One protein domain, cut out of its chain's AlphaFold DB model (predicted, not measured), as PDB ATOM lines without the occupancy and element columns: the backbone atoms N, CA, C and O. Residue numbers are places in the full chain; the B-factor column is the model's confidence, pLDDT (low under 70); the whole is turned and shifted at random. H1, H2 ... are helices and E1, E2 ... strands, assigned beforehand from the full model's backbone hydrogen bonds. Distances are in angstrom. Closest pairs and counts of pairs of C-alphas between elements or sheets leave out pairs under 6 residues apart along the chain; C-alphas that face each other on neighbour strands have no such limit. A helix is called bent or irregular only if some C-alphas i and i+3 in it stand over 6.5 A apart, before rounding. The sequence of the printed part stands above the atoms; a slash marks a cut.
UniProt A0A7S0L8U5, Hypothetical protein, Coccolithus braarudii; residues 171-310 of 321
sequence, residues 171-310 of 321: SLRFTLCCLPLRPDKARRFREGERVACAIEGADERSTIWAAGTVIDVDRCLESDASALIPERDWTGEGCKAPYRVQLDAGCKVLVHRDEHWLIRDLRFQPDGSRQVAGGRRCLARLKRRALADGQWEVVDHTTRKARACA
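AT A GLANCE: This is residues 171 to 310 of the 321 residues of the protein "Hypothetical protein" of Coccolithus braarudii (UniProt A0A7S0L8U5). What does the model look like? A five-stranded sheet folded back on itself makes the middle of an elongated body, with E2 as the hinge between E4 E3 and E1 E5. Three short helices, H1, H2 and H3, lie toward one end, and a small three-stranded sheet, E6 E7 E8, makes the other. What is it made of? The printed part has 140 residues with three named helices and eight named strands, in the order H1 E1 E2 H2 H3 E3 E4 E5 E6 E7 E8, a mixed class; both sheets, E4 E3 E2 E1 E5 and E6 E7 E8, are antiparallel. It is compact, with a radius of gyration of the C-alphas of 16.3 A, and spans 55 by 34 by 25 A.

IN THESE COORDINATES: Where is the larger sheet? E2, residues 207 to 220, measures 25.9 A and bends by 92 degrees at residue 213. E1 is residues 194 to 200, 19.1 A; E3 is 240 to 247, 19.5 A; E4 is 252 to 255 and E5 is 263 to 265. Where is the rest? H1, residues 171 to 178, begins at C-alpha 171 (406.937, 10.820, 34.237); H2 is 222 to 228; H3, 236 to 239, is only just irregular, with C-alphas 236 and 239 6.7 A apart. E6 is 286 to 290, 13.6 A; E7 is 296 to 300, 13.4 A; E8, 305 to 309, ends at C-alpha 309 (394.103, -16.550, 60.211).

HOW THE PARTS SIT: How is the larger sheet arranged? It is a folded sheet, bent back into two leaves that face each other, E4 E3 and E1 E5, with 21 pairs of C-alphas within 11 A. Within hydrogen-bond range are N 197 and O 210 in the hairpin E1 and E2, 2.9 A, N 218 and O 242 between E2 and E3, 2.9 A, N 253 and O 245 in the hairpin E3 and E4, 2.9 A, and N 196 and O 264 between E1 and E5, 2.8 A. Where are the helices? H1 and H3 only graze this sheet; H1 and H2 only just touch, with 3 pairs of C-alphas within 8 A, the closest Leu 176 and Ala 225 at 6.8 A, about perpendicular at 73 degrees. Every O i to N i+4 pair is within hydrogen-bond range in H1 and H2; H3 is too short for such a pair. How is the small sheet built? E6 E7 E8 is a meander, each strand the antiparallel neighbour of the one before, with N 287 and O 299 at 2.9 A and N 298 and O 307 at 2.8 A; E5 and E6 are apart.

THE WHOLE: How far does it reach? The two C-alphas farthest apart, those of Glu 231 and Asp 293, are 56.5 A apart. Which links are long? H1 to E1, 15 residues, and E5 to E6, 20 residues; the printed part has no cut. Where is confidence low? Residue 184 is under 70; the mean pLDDT of the printed part is 93.8.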
ATOM      1  N   SER A 171     407.511  12.017  33.624       89.25
ATOM      2  CA  SER A 171     406.937  10.820  34.237       89.25
ATOM      3  C   SER A 171     406.106  10.000  33.243       89.25
ATOM      4  O   SER A 171     406.152   8.772  33.259       89.25
ATOM      5  N   LEU A 172     405.416  10.673  32.315       92.00
ATOM      6  CA  LEU A 172     404.609  10.015  31.289       92.00
ATOM      7  C   LEU A 172     405.449   9.093  30.398       92.00
ATOM      8  O   LEU A 172     405.028   7.981  30.094       92.00
ATOM      9  N   ARG A 173     406.673   9.498  30.040       92.81
ATOM     10  CA  ARG A 173     407.576   8.660  29.242       92.81
ATOM     11  C   ARG A 173     407.853   7.320  29.930       92.81
ATOM     12  O   ARG A 173     407.854   6.290  29.260       92.81
ATOM     13  N   PHE A 174     408.053   7.325  31.248       94.00
ATOM     14  CA  PHE A 174     408.254   6.097  32.015       94.00
ATOM     15  C   PHE A 174     406.988   5.238  32.047       94.00
ATOM     16  O   PHE A 174     407.086   4.046  31.774       94.00
ATOM     17  N   THR A 175     405.802   5.826  32.260       94.12
ATOM     18  CA  THR A 175     404.519   5.104  32.141       94.12
ATOM     19  C   THR A 175     404.438   4.355  30.812       94.12
ATOM     20  O   THR A 175     404.201   3.150  30.796       94.12
ATOM     21  N   LEU A 176     404.698   5.053  29.702       93.44
ATOM     22  CA  LEU A 176     404.616   4.515  28.343       93.44
ATOM     23  C   LEU A 176     405.604   3.366  28.087       93.44
ATOM     24  O   LEU A 176     405.272   2.392  27.404       93.44
ATOM     25  N   CYS A 177     406.811   3.446  28.652       92.25
ATOM     26  CA  CYS A 177     407.799   2.367  28.582       92.25
ATOM     27  C   CYS A 177     407.368   1.104  29.345       92.25
ATOM     28  O   CYS A 177     407.825   0.010  29.012       92.25
ATOM     29  N   CYS A 178     406.477   1.235  30.328       92.62
ATOM     30  CA  CYS A 178     406.088   0.148  31.226       92.62
ATOM     31  C   CYS A 178     404.707  -0.447  30.932       92.62
ATOM     32  O   CYS A 178     404.362  -1.484  31.518       92.62
ATOM     33  N   LEU A 179     403.929   0.177  30.037       92.31
ATOM     34  CA  LEU A 179     402.623  -0.332  29.627       92.31
ATOM     35  C   LEU A 179     402.746  -1.763  29.077       92.31
ATOM     36  O   LEU A 179     403.630  -2.032  28.251       92.31
ATOM     37  N   PRO A 180     401.871  -2.687  29.515       86.06
ATOM     38  CA  PRO A 180     401.862  -4.046  29.003       86.06
ATOM     39  C   PRO A 180     401.524  -4.045  27.509       86.06
ATOM     40  O   PRO A 180     400.714  -3.253  27.040       86.06
ATOM     41  N   LEU A 181     402.118  -4.973  26.755       82.44
ATOM     42  CA  LEU A 181     401.793  -5.138  25.333       82.44
ATOM     43  C   LEU A 181     400.375  -5.687  25.112       82.44
ATOM     44  O   LEU A 181     399.816  -5.493  24.039       82.44
ATOM     45  N   ARG A 182     399.821  -6.396  26.104       82.69
ATOM     46  CA  ARG A 182     398.488  -7.009  26.063       82.69
ATOM     47  C   ARG A 182     397.771  -6.778  27.395       82.69
ATOM     48  O   ARG A 182     398.144  -7.405  28.391       82.69
ATOM     49  N   PRO A 183     396.809  -5.853  27.471       75.50
ATOM     50  CA  PRO A 183     396.067  -5.592  28.699       75.50
ATOM     51  C   PRO A 183     394.882  -6.562  28.841       75.50
ATOM     52  O   PRO A 183     393.732  -6.159  28.767       75.50
ATOM     53  N   ASP A 184     395.146  -7.843  29.100       68.44
ATOM     54  CA  ASP A 184     394.084  -8.874  29.096       68.44
ATOM     55  C   ASP A 184     393.425  -9.117  30.469       68.44
ATOM     56  O   ASP A 184     392.750 -10.125  30.680       68.44
ATOM     57  N   LYS A 185     393.624  -8.229  31.450       83.06
ATOM     58  CA  LYS A 185     393.102  -8.427  32.814       83.06
ATOM     59  C   LYS A 185     391.942  -7.483  33.111       83.06
ATOM     60  O   LYS A 185     392.080  -6.269  32.966       83.06
ATOM     61  N   ALA A 186     390.847  -8.051  33.621       93.56
ATOM     62  CA  ALA A 186     389.770  -7.291  34.242       93.56
ATOM     63  C   ALA A 186     390.329  -6.394  35.358       93.56
ATOM     64  O   ALA A 186     391.162  -6.830  36.157       93.56
ATOM     65  N   ARG A 187     389.869  -5.141  35.401       96.31
ATOM     66  CA  ARG A 187     390.359  -4.132  36.340       96.31
ATOM     67  C   ARG A 187     389.854  -4.406  37.751       96.31
ATOM     68  O   ARG A 187     388.656  -4.569  37.975       96.31
ATOM     69  N   ARG A 188     390.783  -4.454  38.709       97.38
ATOM     70  CA  ARG A 188     390.495  -4.620  40.141       97.38
ATOM     71  C   ARG A 188     389.767  -3.435  40.758       97.38
ATOM     72  O   ARG A 188     389.067  -3.645  41.749       97.38
ATOM     73  N   PHE A 189     389.964  -2.229  40.228       97.94
ATOM     74  CA  PHE A 189     389.403  -0.998  40.781       97.94
ATOM     75  C   PHE A 189     388.446  -0.307  39.810       97.94
ATOM     76  O   PHE A 189     388.570  -0.448  38.593       97.94
ATOM     77  N   ARG A 190     387.491   0.444  40.359       98.19
ATOM     78  CA  ARG A 190     386.527   1.266  39.613       98.19
ATOM     79  C   ARG A 190     386.761   2.752  39.872       98.19
ATOM     80  O   ARG A 190     387.361   3.124  40.877       98.19
ATOM     81  N   GLU A 191     386.248   3.599  38.985       98.44
ATOM     82  CA  GLU A 191     386.212   5.046  39.210       98.44
ATOM     83  C   GLU A 191     385.488   5.380  40.524       98.44
ATOM     84  O   GLU A 191     384.502   4.739  40.893       98.44
ATOM     85  N   GLY A 192     386.018   6.356  41.260       98.44
ATOM     86  CA  GLY A 192     385.553   6.746  42.590       98.44
ATOM     87  C   GLY A 192     386.113   5.905  43.744       98.44
ATOM     88  O   GLY A 192     385.991   6.322  44.897       98.44
ATOM     89  N   GLU A 193     386.759   4.761  43.489       98.69
ATOM     90  CA  GLU A 193     387.337   3.952  44.569       98.69
ATOM     91  C   GLU A 193     388.599   4.578  45.172       98.69
ATOM     92  O   GLU A 193     389.418   5.207  44.493       98.69
ATOM     93  N   ARG A 194     388.764   4.351  46.480       98.56
ATOM     94  CA  ARG A 194     389.911   4.795  47.272       98.56
ATOM     95  C   ARG A 194     391.038   3.775  47.224       98.56
ATOM     96  O   ARG A 194     390.852   2.600  47.545       98.56
ATOM     97  N   VAL A 195     392.221   4.246  46.860       98.69
ATOM     98  CA  VAL A 195     393.401   3.413  46.623       98.69
ATOM     99  C   VAL A 195     394.643   4.022  47.257       98.69
ATOM    100  O   VAL A 195     394.691   5.218  47.539       98.69
ATOM    101  N   ALA A 196     395.653   3.185  47.462       98.38
ATOM    102  CA  ALA A 196     397.017   3.596  47.744       98.38
ATOM    103  C   ALA A 196     397.891   3.280  46.525       98.38
ATOM    104  O   ALA A 196     397.937   2.133  46.069       98.38
ATOM    105  N   CYS A 197     398.585   4.287  45.997       98.38
ATOM    106  CA  CYS A 197     399.497   4.158  44.865       98.38
ATOM    107  C   CYS A 197     400.949   4.245  45.326       98.38
ATOM    108  O   CYS A 197     401.299   5.117  46.118       98.38
ATOM    109  N   ALA A 198     401.801   3.368  44.804       97.69
ATOM    110  CA  ALA A 198     403.238   3.476  44.987       97.69
ATOM    111  C   ALA A 198     403.751   4.671  44.178       97.69
ATOM    112  O   ALA A 198     403.562   4.691  42.966       97.69
ATOM    113  N   ILE A 199     404.406   5.636  44.812       96.75
ATOM    114  CA  ILE A 199     405.024   6.789  44.143       96.75
ATOM    115  C   ILE A 199     406.446   7.019  44.659       96.75
ATOM    116  O   ILE A 199     406.873   6.408  45.642       96.75
ATOM    117  N   GLU A 200     407.189   7.889  43.980       94.44
ATOM    118  CA  GLU A 200     408.493   8.367  44.451       94.44
ATOM    119  C   GLU A 200     408.316   9.187  45.737       94.44
ATOM    120  O   GLU A 200     407.361   9.960  45.855       94.44
ATOM    121  N   GLY A 201     409.212   8.987  46.704       92.19
ATOM    122  CA  GLY A 201     409.254   9.775  47.931       92.19
ATOM    123  C   GLY A 201     409.834  11.176  47.718       92.19
ATOM    124  O   GLY A 201     410.101  11.607  46.595       92.19
ATOM    125  N   ALA A 202     410.020  11.899  48.826       89.50
ATOM    126  CA  ALA A 202     410.678  13.206  48.807       89.50
ATOM    127  C   ALA A 202     412.177  13.084  48.494       89.50
ATOM    128  O   ALA A 202     412.743  13.953  47.834       89.50
ATOM    129  N   ASP A 203     412.801  11.993  48.942       84.62
ATOM    130  CA  ASP A 203     414.131  11.604  48.499       84.62
ATOM    131  C   ASP A 203     414.018  10.637  47.300       84.62
ATOM    132  O   ASP A 203     413.069   9.868  47.160       84.62
ATOM    133  N   GLU A 204     414.991  10.677  46.393       76.25
ATOM    134  CA  GLU A 204     415.017   9.842  45.178       76.25
ATOM    135  C   GLU A 204     415.229   8.342  45.468       76.25
ATOM    136  O   GLU A 204     415.262   7.510  44.558       76.25
ATOM    137  N   ARG A 205     415.428   7.979  46.740       82.81
ATOM    138  CA  ARG A 205     415.758   6.616  47.176       82.81
ATOM    139  C   ARG A 205     414.536   5.889  47.724       82.81
ATOM    140  O   ARG A 205     414.394   4.676  47.532       82.81
ATOM    141  N   SER A 206     413.648   6.619  48.381       89.50
ATOM    142  CA  SER A 206     412.441   6.096  48.990       89.50
ATOM    143  C   SER A 206     411.285   6.077  48.004       89.50
ATOM    144  O   SER A 206     411.194   6.809  47.018       89.50
ATOM    145  N   THR A 207     410.365   5.171  48.293       94.88
ATOM    146  CA  THR A 207     409.052   5.149  47.665       94.88
ATOM    147  C   THR A 207     408.028   5.140  48.780       94.88
ATOM    148  O   THR A 207     408.289   4.587  49.852       94.88
ATOM    149  N   ILE A 208     406.869   5.728  48.527       96.62
ATOM    150  CA  ILE A 208     405.785   5.818  49.503       96.62
ATOM    151  C   ILE A 208     404.492   5.283  48.897       96.62
ATOM    152  O   ILE A 208     404.320   5.255  47.677       96.62
ATOM    153  N   TRP A 209     403.589   4.842  49.761       97.88
ATOM    154  CA  TRP A 209     402.186   4.665  49.441       97.88
ATOM    155  C   TRP A 209     401.485   6.007  49.627       97.88
ATOM    156  O   TRP A 209     401.492   6.561  50.722       97.88
ATOM    157  N   ALA A 210     400.886   6.530  48.564       97.75
ATOM    158  CA  ALA A 210     400.098   7.754  48.604       97.75
ATOM    159  C   ALA A 210     398.621   7.441  48.368       97.75
ATOM    160  O   ALA A 210     398.272   6.754  47.403       97.75
ATOM    161  N   ALA A 211     397.760   7.951  49.246       98.38
ATOM    162  CA  ALA A 211     396.319   7.807  49.121       98.38
ATOM    163  C   ALA A 211     395.764   8.643  47.956       98.38
ATOM    164  O   ALA A 211     396.245   9.743  47.659       98.38
ATOM    165  N   GLY A 212     394.739   8.117  47.293       98.38
ATOM    166  CA  GLY A 212     394.055   8.804  46.209       98.38
ATOM    167  C   GLY A 212     392.746   8.144  45.794       98.38
ATOM    168  O   GLY A 212     392.327   7.121  46.342       98.38
ATOM    169  N   THR A 213     392.098   8.753  44.806       98.75
ATOM    170  CA  THR A 213     390.848   8.282  44.199       98.75
ATOM    171  C   THR A 213     391.078   7.960  42.728       98.75
ATOM    172  O   THR A 213     391.657   8.769  41.998       98.75
ATOM    173  N   VAL A 214     390.615   6.796  42.272       98.75
ATOM    174  CA  VAL A 214     390.615   6.449  40.842       98.75
ATOM    175  C   VAL A 214     389.651   7.381  40.107       98.75
ATOM    176  O   VAL A 214     388.473   7.434  40.450       98.75
ATOM    177  N   ILE A 215     390.141   8.122  39.114       98.50
ATOM    178  CA  ILE A 215     389.343   9.093  38.343       98.50
ATOM    179  C   ILE A 215     389.099   8.678  36.894       98.50
ATOM    180  O   ILE A 215     388.126   9.136  36.321       98.50
ATOM    181  N   ASP A 216     389.963   7.838  36.320       97.88
ATOM    182  CA  ASP A 216     389.763   7.238  34.999       97.88
ATOM    183  C   ASP A 216     390.197   5.763  35.076       97.88
ATOM    184  O   ASP A 216     391.266   5.462  35.633       97.88
ATOM    185  N   VAL A 217     389.417   4.856  34.488       97.06
ATOM    186  CA  VAL A 217     389.820   3.461  34.224       97.06
ATOM    187  C   VAL A 217     390.115   3.296  32.733       97.06
ATOM    188  O   VAL A 217     389.410   3.849  31.895       97.06
ATOM    189  N   ASP A 218     391.172   2.553  32.393       95.44
ATOM    190  CA  ASP A 218     391.600   2.333  31.003       95.44
ATOM    191  C   ASP A 218     391.875   3.637  30.240       95.44
ATOM    192  O   ASP A 218     391.497   3.826  29.080       95.44
ATOM    193  N   ARG A 219     392.585   4.556  30.907       95.50
ATOM    194  CA  ARG A 219     392.939   5.867  30.365       95.50
ATOM    195  C   ARG A 219     393.760   5.711  29.087       95.50
ATOM    196  O   ARG A 219     394.922   5.312  29.139       95.50
ATOM    197  N   CYS A 220     393.174   6.097  27.955       94.81
ATOM    198  CA  CYS A 220     393.872   6.160  26.673       94.81
ATOM    199  C   CYS A 220     394.966   7.241  26.696       94.81
ATOM    200  O   CYS A 220     394.717   8.378  27.113       94.81
ATOM    201  N   LEU A 221     396.168   6.870  26.250       94.69
ATOM    202  CA  LEU A 221     397.341   7.743  26.155       94.69
ATOM    203  C   LEU A 221     397.842   7.901  24.712       94.69
ATOM    204  O   LEU A 221     398.932   8.418  24.515       94.69
ATOM    205  N   GLU A 222     397.088   7.457  23.704       94.69
ATOM    206  CA  GLU A 222     397.539   7.392  22.304       94.69
ATOM    207  C   GLU A 222     398.096   8.721  21.771       94.69
ATOM    208  O   GLU A 222     399.185   8.745  21.194       94.69
ATOM    209  N   SER A 223     397.388   9.831  22.009       93.38
ATOM    210  CA  SER A 223     397.814  11.159  21.549       93.38
ATOM    211  C   SER A 223     399.135  11.584  22.192       93.38
ATOM    212  O   SER A 223     400.076  11.948  21.484       93.38
ATOM    213  N   ASP A 224     399.242  11.468  23.519       93.31
ATOM    214  CA  ASP A 224     400.459  11.837  24.240       93.31
ATOM    215  C   ASP A 224     401.628  10.899  23.895       93.31
ATOM    216  O   ASP A 224     402.786  11.311  23.792       93.31
ATOM    217  N   ALA A 225     401.332   9.615  23.696       92.69
ATOM    218  CA  ALA A 225     402.319   8.592  23.410       92.69
ATOM    219  C   ALA A 225     402.915   8.735  22.008       92.69
ATOM    220  O   ALA A 225     404.135   8.648  21.856       92.69
ATOM    221  N   SER A 226     402.075   9.045  21.018       93.56
ATOM    222  CA  SER A 226     402.503   9.322  19.644       93.56
ATOM    223  C   SER A 226     403.410  10.551  19.567       93.56
ATOM    224  O   SER A 226     404.365  10.560  18.795       93.56
ATOM    225  N   ALA A 227     403.168  11.566  20.403       93.44
ATOM    226  CA  ALA A 227     404.029  12.745  20.481       93.44
ATOM    227  C   ALA A 227     405.396  12.447  21.129       93.44
ATOM    228  O   ALA A 227     406.415  12.992  20.706       93.44
ATOM    229  N   LEU A 228     405.439  11.592  22.159       91.31
ATOM    230  CA  LEU A 228     406.658  11.334  22.940       91.31
ATOM    231  C   LEU A 228     407.539  10.201  22.396       91.31
ATOM    232  O   LEU A 228     408.752  10.196  22.640       91.31
ATOM    233  N   ILE A 229     406.931   9.207  21.747       90.62
ATOM    234  CA  ILE A 229     407.590   8.005  21.221       90.62
ATOM    235  C   ILE A 229     406.949   7.669  19.860       90.62
ATOM    236  O   ILE A 229     406.201   6.690  19.758       90.62
ATOM    237  N   PRO A 230     407.204   8.485  18.821       91.62
ATOM    238  CA  PRO A 230     406.549   8.351  17.518       91.62
ATOM    239  C   PRO A 230     406.920   7.059  16.777       91.62
ATOM    240  O   PRO A 230     406.227   6.662  15.848       91.62
ATOM    241  N   GLU A 231     408.002   6.378  17.164       90.06
ATOM    242  CA  GLU A 231     408.457   5.154  16.494       90.06
ATOM    243  C   GLU A 231     407.685   3.892  16.914       90.06
ATOM    244  O   GLU A 231     407.928   2.815  16.365       90.06
ATOM    245  N   ARG A 232     406.806   3.986  17.920       87.75
ATOM    246  CA  ARG A 232     405.982   2.872  18.403       87.75
ATOM    247  C   ARG A 232     404.544   3.058  17.930       87.75
ATOM    248  O   ARG A 232     403.999   4.147  18.026       87.75
ATOM    249  N   ASP A 233     403.931   1.968  17.478       89.19
ATOM    250  CA  ASP A 233     402.495   1.925  17.216       89.19
ATOM    251  C   ASP A 233     401.730   1.942  18.548       89.19
ATOM    252  O   ASP A 233     401.921   1.069  19.405       89.19
ATOM    253  N   TRP A 234     400.923   2.984  18.731       89.44
ATOM    254  CA  TRP A 234     400.101   3.226  19.917       89.44
ATOM    255  C   TRP A 234     398.618   2.965  19.661       89.44
ATOM    256  O   TRP A 234     397.793   3.283  20.516       89.44
ATOM    257  N   THR A 235     398.267   2.384  18.516       87.50
ATOM    258  CA  THR A 235     396.877   2.054  18.223       87.50
ATOM    259  C   THR A 235     396.392   0.871  19.074       87.50
ATOM    260  O   THR A 235     397.155  -0.009  19.492       87.50
ATOM    261  N   GLY A 236     395.090   0.852  19.363       85.50
ATOM    262  CA  GLY A 236     394.432  -0.246  20.075       85.50
ATOM    263  C   GLY A 236     394.652  -0.251  21.592       85.50
ATOM    264  O   GLY A 236     394.759   0.783  22.242       85.50
ATOM    265  N   GLU A 237     394.660  -1.441  22.191       84.31
ATOM    266  CA  GLU A 237     394.650  -1.593  23.654       84.31
ATOM    267  C   GLU A 237     396.016  -1.312  24.318       84.31
ATOM    268  O   GLU A 237     396.092  -0.987  25.502       84.31
ATOM    269  N   GLY A 238     397.119  -1.377  23.563       82.06
ATOM    270  CA  GLY A 238     398.484  -1.227  24.089       82.06
ATOM    271  C   GLY A 238     398.859   0.178  24.585       82.06
ATOM    272  O   GLY A 238     399.954   0.356  25.126       82.06
ATOM    273  N   CYS A 239     397.983   1.173  24.407       90.62
ATOM    274  CA  CYS A 239     398.186   2.560  24.835       90.62
ATOM    275  C   CYS A 239     397.352   2.969  26.057       90.62
ATOM    276  O   CYS A 239     397.357   4.143  26.433       90.62
ATOM    277  N   LYS A 240     396.630   2.033  26.686       94.44
ATOM    278  CA  LYS A 240     395.780   2.338  27.840       94.44
ATOM    279  C   LYS A 240     396.508   2.077  29.153       94.44
ATOM    280  O   LYS A 240     396.959   0.961  29.420       94.44
ATOM    281  N   ALA A 241     396.591   3.097  30.001       95.06
ATOM    282  CA  ALA A 241     396.988   2.918  31.391       95.06
ATOM    283  C   ALA A 241     395.785   2.395  32.198       95.06
ATOM    284  O   ALA A 241     394.720   3.011  32.133       95.06
ATOM    285  N   PRO A 242     395.937   1.309  32.979       96.25
ATOM    286  CA  PRO A 242     394.856   0.750  33.786       96.25
ATOM    287  C   PRO A 242     394.088   1.776  34.617       96.25
ATOM    288  O   PRO A 242     392.861   1.739  34.628       96.25
ATOM    289  N   TYR A 243     394.799   2.696  35.275       97.69
ATOM    290  CA  TYR A 243     394.176   3.704  36.128       97.69
ATOM    291  C   TYR A 243     394.863   5.054  36.013       97.69
ATOM    292  O   TYR A 243     396.093   5.146  35.952       97.69
ATOM    293  N   ARG A 244     394.061   6.112  36.107       97.69
ATOM    294  CA  ARG A 244     394.516   7.436  36.519       97.69
ATOM    295  C   ARG A 244     393.961   7.726  37.903       97.69
ATOM    296  O   ARG A 244     392.762   7.589  38.136       97.69
ATOM    297  N   VAL A 245     394.831   8.138  38.814       98.50
ATOM    298  CA  VAL A 245     394.486   8.375  40.217       98.50
ATOM    299  C   VAL A 245     394.770   9.829  40.565       98.50
ATOM    300  O   VAL A 245     395.860  10.335  40.297       98.50
ATOM    301  N   GLN A 246     393.784  10.503  41.152       98.12
ATOM    302  CA  GLN A 246     393.952  11.799  41.800       98.12
ATOM    303  C   GLN A 246     394.421  11.547  43.231       98.12
ATOM    304  O   GLN A 246     393.661  11.017  44.039       98.12
ATOM    305  N   LEU A 247     395.669  11.894  43.532       98.06
ATOM    306  CA  LEU A 247     396.212  11.781  44.881       98.06
ATOM    307  C   LEU A 247     395.644  12.886  45.772       98.06
ATOM    308  O   LEU A 247     395.356  13.991  45.295       98.06
ATOM    309  N   ASP A 248     395.547  12.600  47.068       97.94
ATOM    310  CA  ASP A 248     395.033  13.545  48.070       97.94
ATOM    311  C   ASP A 248     395.928  14.782  48.210       97.94
ATOM    312  O   ASP A 248     395.453  15.871  48.515       97.94
ATOM    313  N   ALA A 249     397.215  14.639  47.884       96.06
ATOM    314  CA  ALA A 249     398.173  15.739  47.797       96.06
ATOM    315  C   ALA A 249     397.947  16.671  46.582       96.06
ATOM    316  O   ALA A 249     398.735  17.582  46.347       96.06
ATOM    317  N   GLY A 250     396.912  16.436  45.768       96.25
ATOM    318  CA  GLY A 250     396.502  17.314  44.666       96.25
ATOM    319  C   GLY A 250     397.104  16.985  43.294       96.25
ATOM    320  O   GLY A 250     396.598  17.466  42.279       96.25
ATOM    321  N   CYS A 251     398.109  16.112  43.206       95.56
ATOM    322  CA  CYS A 251     398.675  15.670  41.926       95.56
ATOM    323  C   CYS A 251     397.965  14.430  41.349       95.56
ATOM    324  O   CYS A 251     397.221  13.730  42.035       95.56
ATOM    325  N   LYS A 252     398.189  14.155  40.059       96.75
ATOM    326  CA  LYS A 252     397.623  12.996  39.353       96.75
ATOM    327  C   LYS A 252     398.728  12.021  38.979       96.75
ATOM    328  O   LYS A 252     399.785  12.444  38.518       96.75
ATOM    329  N   VAL A 253     398.461  10.728  39.113       97.56
ATOM    330  CA  VAL A 253     399.376   9.663  38.692       97.56
ATOM    331  C   VAL A 253     398.703   8.679  37.751       97.56
ATOM    332  O   VAL A 253     397.493   8.456  37.817       97.56
ATOM    333  N   LEU A 254     399.498   8.105  36.856       97.44
ATOM    334  CA  LEU A 254     399.123   7.014  35.973       97.44
ATOM    335  C   LEU A 254     399.706   5.719  36.524       97.44
ATOM    336  O   LEU A 254     400.911   5.593  36.754       97.44
ATOM    337  N   VAL A 255     398.829   4.745  36.706       97.12
ATOM    338  CA  VAL A 255     399.185   3.395  37.116       97.12
ATOM    339  C   VAL A 255     399.330   2.579  35.843       97.12
ATOM    340  O   VAL A 255     398.338   2.298  35.176       97.12
ATOM    341  N   HIS A 256     400.564   2.232  35.471       95.62
ATOM    342  CA  HIS A 256     400.848   1.574  34.189       95.62
ATOM    343  C   HIS A 256     400.481   0.088  34.162       95.62
ATOM    344  O   HIS A 256     400.345  -0.478  33.079       95.62
ATOM    345  N   ARG A 257     400.313  -0.553  35.325       95.62
ATOM    346  CA  ARG A 257     399.914  -1.962  35.452       95.62
ATOM    347  C   ARG A 257     398.989  -2.172  36.641       95.62
ATOM    348  O   ARG A 257     399.197  -1.602  37.708       95.62
ATOM    349  N   ASP A 258     398.004  -3.046  36.468       96.44
ATOM    350  CA  ASP A 258     397.106  -3.447  37.546       96.44
ATOM    351  C   ASP A 258     397.732  -4.545  38.419       96.44
ATOM    352  O   ASP A 258     397.281  -5.687  38.435       96.44
ATOM    353  N   GLU A 259     398.805  -4.190  39.120       96.62
ATOM    354  CA  GLU A 259     399.574  -5.114  39.953       96.62
ATOM    355  C   GLU A 259     399.607  -4.634  41.408       96.62
ATOM    356  O   GLU A 259     399.602  -3.430  41.699       96.62
ATOM    357  N   HIS A 260     399.616  -5.574  42.357       97.06
ATOM    358  CA  HIS A 260     399.477  -5.266  43.785       97.06
ATOM    359  C   HIS A 260     400.659  -4.488  44.364       97.06
ATOM    360  O   HIS A 260     400.519  -3.885  45.424       97.06
ATOM    361  N   TRP A 261     401.818  -4.494  43.704       96.69
ATOM    362  CA  TRP A 261     402.964  -3.688  44.122       96.69
ATOM    363  C   TRP A 261     402.880  -2.230  43.658       96.69
ATOM    364  O   TRP A 261     403.658  -1.422  44.156       96.69
ATOM    365  N   LEU A 262     401.965  -1.867  42.752       97.62
ATOM    366  CA  LEU A 262     401.778  -0.486  42.276       97.62
ATOM    367  C   LEU A 262     400.537   0.178  42.861       97.62
ATOM    368  O   LEU A 262     400.569   1.358  43.202       97.62
ATOM    369  N   ILE A 263     399.444  -0.575  42.974       98.38
ATOM    370  CA  ILE A 263     398.159  -0.067  43.454       98.38
ATOM    371  C   ILE A 263     397.482  -1.093  44.363       98.38
ATOM    372  O   ILE A 263     397.380  -2.287  44.040       98.38
ATOM    373  N   ARG A 264     397.017  -0.612  45.518       98.12
ATOM    374  CA  ARG A 264     396.337  -1.392  46.556       98.12
ATOM    375  C   ARG A 264     395.062  -0.691  47.011       98.12
ATOM    376  O   ARG A 264     394.900   0.511  46.844       98.12
ATOM    377  N   ASP A 265     394.162  -1.464  47.605       98.38
ATOM    378  CA  ASP A 265     392.972  -0.937  48.272       98.38
ATOM    379  C   ASP A 265     393.387  -0.182  49.543       98.38
ATOM    380  O   ASP A 265     394.097  -0.742  50.388       98.38
ATOM    381  N   LEU A 266     392.946   1.074  49.680       98.19
ATOM    382  CA  LEU A 266     393.347   1.944  50.792       98.19
ATOM    383  C   LEU A 266     392.928   1.373  52.158       98.19
ATOM    384  O   LEU A 266     393.600   1.601  53.158       98.19
ATOM    385  N   ARG A 267     391.863   0.559  52.207       97.56
ATOM    386  CA  ARG A 267     391.404  -0.105  53.444       97.56
ATOM    387  C   ARG A 267     392.428  -1.095  54.002       97.56
ATOM    388  O   ARG A 267     392.420  -1.396  55.197       97.56
ATOM    389  N   PHE A 268     393.281  -1.638  53.134       96.62
ATOM    390  CA  PHE A 268     394.280  -2.647  53.485       96.62
ATOM    391  C   PHE A 268     395.712  -2.114  53.489       96.62
ATOM    392  O   PHE A 268     396.579  -2.692  54.144       96.62
ATOM    393  N   GLN A 269     395.966  -1.034  52.755       97.19
ATOM    394  CA  GLN A 269     397.261  -0.380  52.685       97.19
ATOM    395  C   GLN A 269     397.076   1.110  52.984       97.19
ATOM    396  O   GLN A 269     396.659   1.832  52.079       97.19
ATOM    397  N   PRO A 270     397.391   1.576  54.206       95.88
ATOM    398  CA  PRO A 270     397.400   3.004  54.491       95.88
ATOM    399  C   PRO A 270     398.512   3.705  53.703       95.88
ATOM    400  O   PRO A 270     399.443   3.062  53.191       95.88
ATOM    401  N   ASP A 271     398.402   5.025  53.618       96.94
ATOM    402  CA  ASP A 271     399.472   5.895  53.160       96.94
ATOM    403  C   ASP A 271     400.684   5.844  54.107       96.94
ATOM    404  O   ASP A 271     400.587   5.444  55.268       96.94
ATOM    405  N   GLY A 272     401.857   6.197  53.583       96.19
ATOM    406  CA  GLY A 272     403.111   6.213  54.338       96.19
ATOM    407  C   GLY A 272     404.247   5.482  53.632       96.19
ATOM    408  O   GLY A 272     404.249   5.324  52.411       96.19
ATOM    409  N   SER A 273     405.252   5.045  54.392       94.94
ATOM    410  CA  SER A 273     406.433   4.395  53.815       94.94
ATOM    411  C   SER A 273     406.068   3.109  53.067       94.94
ATOM    412  O   SER A 273     405.297   2.277  53.550       94.94
ATOM    413  N   ARG A 274     406.655   2.921  51.878       94.81
ATOM    414  CA  ARG A 274     406.601   1.646  51.146       94.81
ATOM    415  C   ARG A 274     407.763   0.726  51.528       94.81
ATOM    416  O   ARG A 274     407.901  -0.327  50.919       94.81
ATOM    417  N   GLN A 275     408.585   1.082  52.511       90.62
ATOM    418  CA  GLN A 275     409.644   0.216  53.028       90.62
ATOM    419  C   GLN A 275     409.153  -0.592  54.236       90.62
ATOM    420  O   GLN A 275     408.424  -0.074  55.080       90.62
ATOM    421  N   VAL A 276     409.536  -1.867  54.301       85.25
ATOM    422  CA  VAL A 276     409.385  -2.710  55.497       85.25
ATOM    423  C   VAL A 276     410.586  -2.520  56.431       85.25
ATOM    424  O   VAL A 276     411.574  -1.877  56.062       85.25
ATOM    425  N   ALA A 277     410.515  -3.077  57.645       77.56
ATOM    426  CA  ALA A 277     411.680  -3.170  58.523       77.56
ATOM    427  C   ALA A 277     412.838  -3.852  57.763       77.56
ATOM    428  O   ALA A 277     412.623  -4.839  57.066       77.56
ATOM    429  N   GLY A 278     414.039  -3.269  57.813       73.69
ATOM    430  CA  GLY A 278     415.183  -3.711  56.997       73.69
ATOM    431  C   GLY A 278     415.320  -3.018  55.633       73.69
ATOM    432  O   GLY A 278     416.185  -3.382  54.843       73.69
ATOM    433  N   GLY A 279     414.488  -2.016  55.327       80.62
ATOM    434  CA  GLY A 279     414.669  -1.133  54.166       80.62
ATOM    435  C   GLY A 279     414.218  -1.709  52.817       80.62
ATOM    436  O   GLY A 279     414.192  -0.974  51.826       80.62
ATOM    437  N   ARG A 280     413.802  -2.985  52.765       85.69
ATOM    438  CA  ARG A 280     413.220  -3.600  51.559       85.69
ATOM    439  C   ARG A 280     411.883  -2.947  51.205       85.69
ATOM    440  O   ARG A 280     411.166  -2.466  52.082       85.69
ATOM    441  N   ARG A 281     411.497  -2.942  49.927       89.94
ATOM    442  CA  ARG A 281     410.185  -2.420  49.510       89.94
ATOM    443  C   ARG A 281     409.083  -3.449  49.783       89.94
ATOM    444  O   ARG A 281     409.258  -4.646  49.604       89.94
ATOM    445  N   CYS A 282     407.904  -2.979  50.179       91.12
ATOM    446  CA  CYS A 282     406.735  -3.807  50.463       91.12
ATOM    447  C   CYS A 282     406.090  -4.301  49.156       91.12
ATOM    448  O   CYS A 282     405.098  -3.740  48.680       91.12
ATOM    449  N   LEU A 283     406.657  -5.357  48.572       93.06
ATOM    450  CA  LEU A 283     406.201  -5.965  47.314       93.06
ATOM    451  C   LEU A 283     405.319  -7.206  47.522       93.06
ATOM    452  O   LEU A 283     404.725  -7.697  46.561       93.06
ATOM    453  N   ALA A 284     405.177  -7.674  48.766       94.44
ATOM    454  CA  ALA A 284     404.402  -8.862  49.107       94.44
ATOM    455  C   ALA A 284     402.944  -8.772  48.619       94.44
ATOM    456  O   ALA A 284     402.271  -7.738  48.740       94.44
ATOM    457  N   ARG A 285     402.453  -9.873  48.040       95.62
ATOM    458  CA  ARG A 285     401.052 -10.011  47.616       95.62
ATOM    459  C   ARG A 285     400.136 -10.249  48.808       95.62
ATOM    460  O   ARG A 285     399.069  -9.640  48.891       95.62
ATOM    461  N   LEU A 286     400.548 -11.171  49.670       96.94
ATOM    462  CA  LEU A 286     399.846 -11.538  50.885       96.94
ATOM    463  C   LEU A 286     400.439 -10.733  52.038       96.94
ATOM    464  O   LEU A 286     401.654 -10.606  52.135       96.94
ATOM    465  N   LYS A 287     399.588 -10.173  52.892       95.44
ATOM    466  CA  LYS A 287     400.023  -9.441  54.081       95.44
ATOM    467  C   LYS A 287     399.187  -9.861  55.277       95.44
ATOM    468  O   LYS A 287     397.964  -9.740  55.240       95.44
ATOM    469  N   ARG A 288     399.847 -10.328  56.334       95.25
ATOM    470  CA  ARG A 288     399.219 -10.548  57.641       95.25
ATOM    471  C   ARG A 288     399.081  -9.216  58.371       95.25
ATOM    472  O   ARG A 288     399.983  -8.379  58.307       95.25
ATOM    473  N   ARG A 289     397.959  -9.004  59.056       95.06
ATOM    474  CA  ARG A 289     397.786  -7.872  59.975       95.06
ATOM    475  C   ARG A 289     396.908  -8.251  61.160       95.06
ATOM    476  O   ARG A 289     395.963  -9.021  61.004       95.06
ATOM    477  N   ALA A 290     397.223  -7.666  62.309       96.19
ATOM    478  CA  ALA A 290     396.360  -7.689  63.479       96.19
ATOM    479  C   ALA A 290     395.252  -6.636  63.333       96.19
ATOM    480  O   ALA A 290     395.485  -5.528  62.837       96.19
ATOM    481  N   LEU A 291     394.049  -6.992  63.763       96.06
ATOM    482  CA  LEU A 291     392.895  -6.115  63.893       96.06
ATOM    483  C   LEU A 291     392.846  -5.513  65.307       96.06
ATOM    484  O   LEU A 291     393.552  -5.947  66.216       96.06
ATOM    485  N   ALA A 292     392.008  -4.491  65.496       96.00
ATOM    486  CA  ALA A 292     391.899  -3.770  66.769       96.00
ATOM    487  C   ALA A 292     391.380  -4.639  67.934       96.00
ATOM    488  O   ALA A 292     391.604  -4.303  69.092       96.00
ATOM    489  N   ASP A 293     390.701  -5.745  67.633       96.75
ATOM    490  CA  ASP A 293     390.182  -6.726  68.593       96.75
ATOM    491  C   ASP A 293     391.173  -7.868  68.895       96.75
ATOM    492  O   ASP A 293     390.841  -8.797  69.631       96.75
ATOM    493  N   GLY A 294     392.384  -7.817  68.328       96.12
ATOM    494  CA  GLY A 294     393.410  -8.850  68.471       96.12
ATOM    495  C   GLY A 294     393.261 -10.038  67.513       96.12
ATOM    496  O   GLY A 294     394.120 -10.921  67.524       96.12
ATOM    497  N   GLN A 295     392.227 -10.073  66.664       97.25
ATOM    498  CA  GLN A 295     392.129 -11.074  65.600       97.25
ATOM    499  C   GLN A 295     393.165 -10.808  64.504       97.25
ATOM    500  O   GLN A 295     393.612  -9.680  64.300       97.25
ATOM    501  N   TRP A 296     393.535 -11.853  63.767       97.69
ATOM    502  CA  TRP A 296     394.476 -11.754  62.656       97.69
ATOM    503  C   TRP A 296     393.798 -12.083  61.334       97.69
ATOM    504  O   TRP A 296     392.961 -12.983  61.244       97.69
ATOM    505  N   GLU A 297     394.199 -11.370  60.286       97.94
ATOM    506  CA  GLU A 297     393.792 -11.680  58.921       97.94
ATOM    507  C   GLU A 297     394.966 -11.646  57.939       97.94
ATOM    508  O   GLU A 297     395.913 -10.867  58.082       97.94
ATOM    509  N   VAL A 298     394.871 -12.479  56.902       97.69
ATOM    510  CA  VAL A 298     395.710 -12.412  55.702       97.69
ATOM    511  C   VAL A 298     394.933 -11.675  54.623       97.69
ATOM    512  O   VAL A 298     393.883 -12.138  54.163       97.69
ATOM    513  N   VAL A 299     395.480 -10.553  54.170       97.94
ATOM    514  CA  VAL A 299     394.978  -9.802  53.025       97.94
ATOM    515  C   VAL A 299     395.710 -10.246  51.765       97.94
ATOM    516  O   VAL A 299     396.934 -10.179  51.700       97.94
ATOM    517  N   ASP A 300     394.964 -10.632  50.732       98.00
ATOM    518  CA  ASP A 300     395.493 -10.765  49.376       98.00
ATOM    519  C   ASP A 300     395.270  -9.460  48.609       98.00
ATOM    520  O   ASP A 300     394.161  -9.158  48.156       98.00
ATOM    521  N   HIS A 301     396.339  -8.683  48.430       97.44
ATOM    522  CA  HIS A 301     396.266  -7.400  47.739       97.44
ATOM    523  C   HIS A 301     395.914  -7.533  46.251       97.44
ATOM    524  O   HIS A 301     395.455  -6.555  45.663       97.44
ATOM    525  N   THR A 302     396.065  -8.711  45.634       96.38
ATOM    526  CA  THR A 302     395.599  -8.952  44.259       96.38
ATOM    527  C   THR A 302     394.088  -9.147  44.225       96.38
ATOM    528  O   THR A 302     393.408  -8.505  43.438       96.38
ATOM    529  N   THR A 303     393.524  -9.995  45.084       96.88
ATOM    530  CA  THR A 303     392.075 -10.273  45.048       96.88
ATOM    531  C   THR A 303     391.237  -9.300  45.874       96.88
ATOM    532  O   THR A 303     390.011  -9.340  45.784       96.88
ATOM    533  N   ARG A 304     391.875  -8.422  46.663       97.00
ATOM    534  CA  ARG A 304     391.236  -7.497  47.621       97.00
ATOM    535  C   ARG A 304     390.393  -8.226  48.678       97.00
ATOM    536  O   ARG A 304     389.455  -7.652  49.225       97.00
ATOM    537  N   LYS A 305     390.709  -9.494  48.954       97.75
ATOM    538  CA  LYS A 305     390.021 -10.309  49.961       97.75
ATOM    539  C   LYS A 305     390.874 -10.408  51.216       97.75
ATOM    540  O   LYS A 305     392.081 -10.625  51.127       97.75
ATOM    541  N   ALA A 306     390.220 -10.297  52.364       97.88
ATOM    542  CA  ALA A 306     390.799 -10.603  53.661       97.88
ATOM    543  C   ALA A 306     390.184 -11.898  54.198       97.88
ATOM    544  O   ALA A 306     389.006 -12.181  53.954       97.88
ATOM    545  N   ARG A 307     390.994 -12.719  54.863       98.19
ATOM    546  CA  ARG A 307     390.567 -13.978  55.482       98.19
ATOM    547  C   ARG A 307     391.170 -14.068  56.873       98.19
ATOM    548  O   ARG A 307     392.360 -13.798  57.014       98.19
ATOM    549  N   ALA A 308     390.374 -14.483  57.852       97.81
ATOM    550  CA  ALA A 308     390.865 -14.750  59.199       97.81
ATOM    551  C   ALA A 308     392.000 -15.788  59.171       97.81
ATOM    552  O   ALA A 308     391.966 -16.732  58.373       97.81
ATOM    553  N   CYS A 309     393.001 -15.613  60.030       97.31
ATOM    554  CA  CYS A 309     394.103 -16.550  60.211       97.31
ATOM    555  C   CYS A 309     394.520 -16.629  61.684       97.31
ATOM    556  O   CYS A 309     394.134 -15.791  62.498       97.31
ATOM    557  N   ALA A 310     395.328 -17.634  62.016       95.75
ATOM    558  CA  ALA A 310     396.010 -17.682  63.302       95.75
ATOM    559  C   ALA A 310     397.031 -16.527  63.422       95.75
ATOM    560  O   ALA A 310     397.531 -16.052  62.387       95.75
TER     561      ALA A 310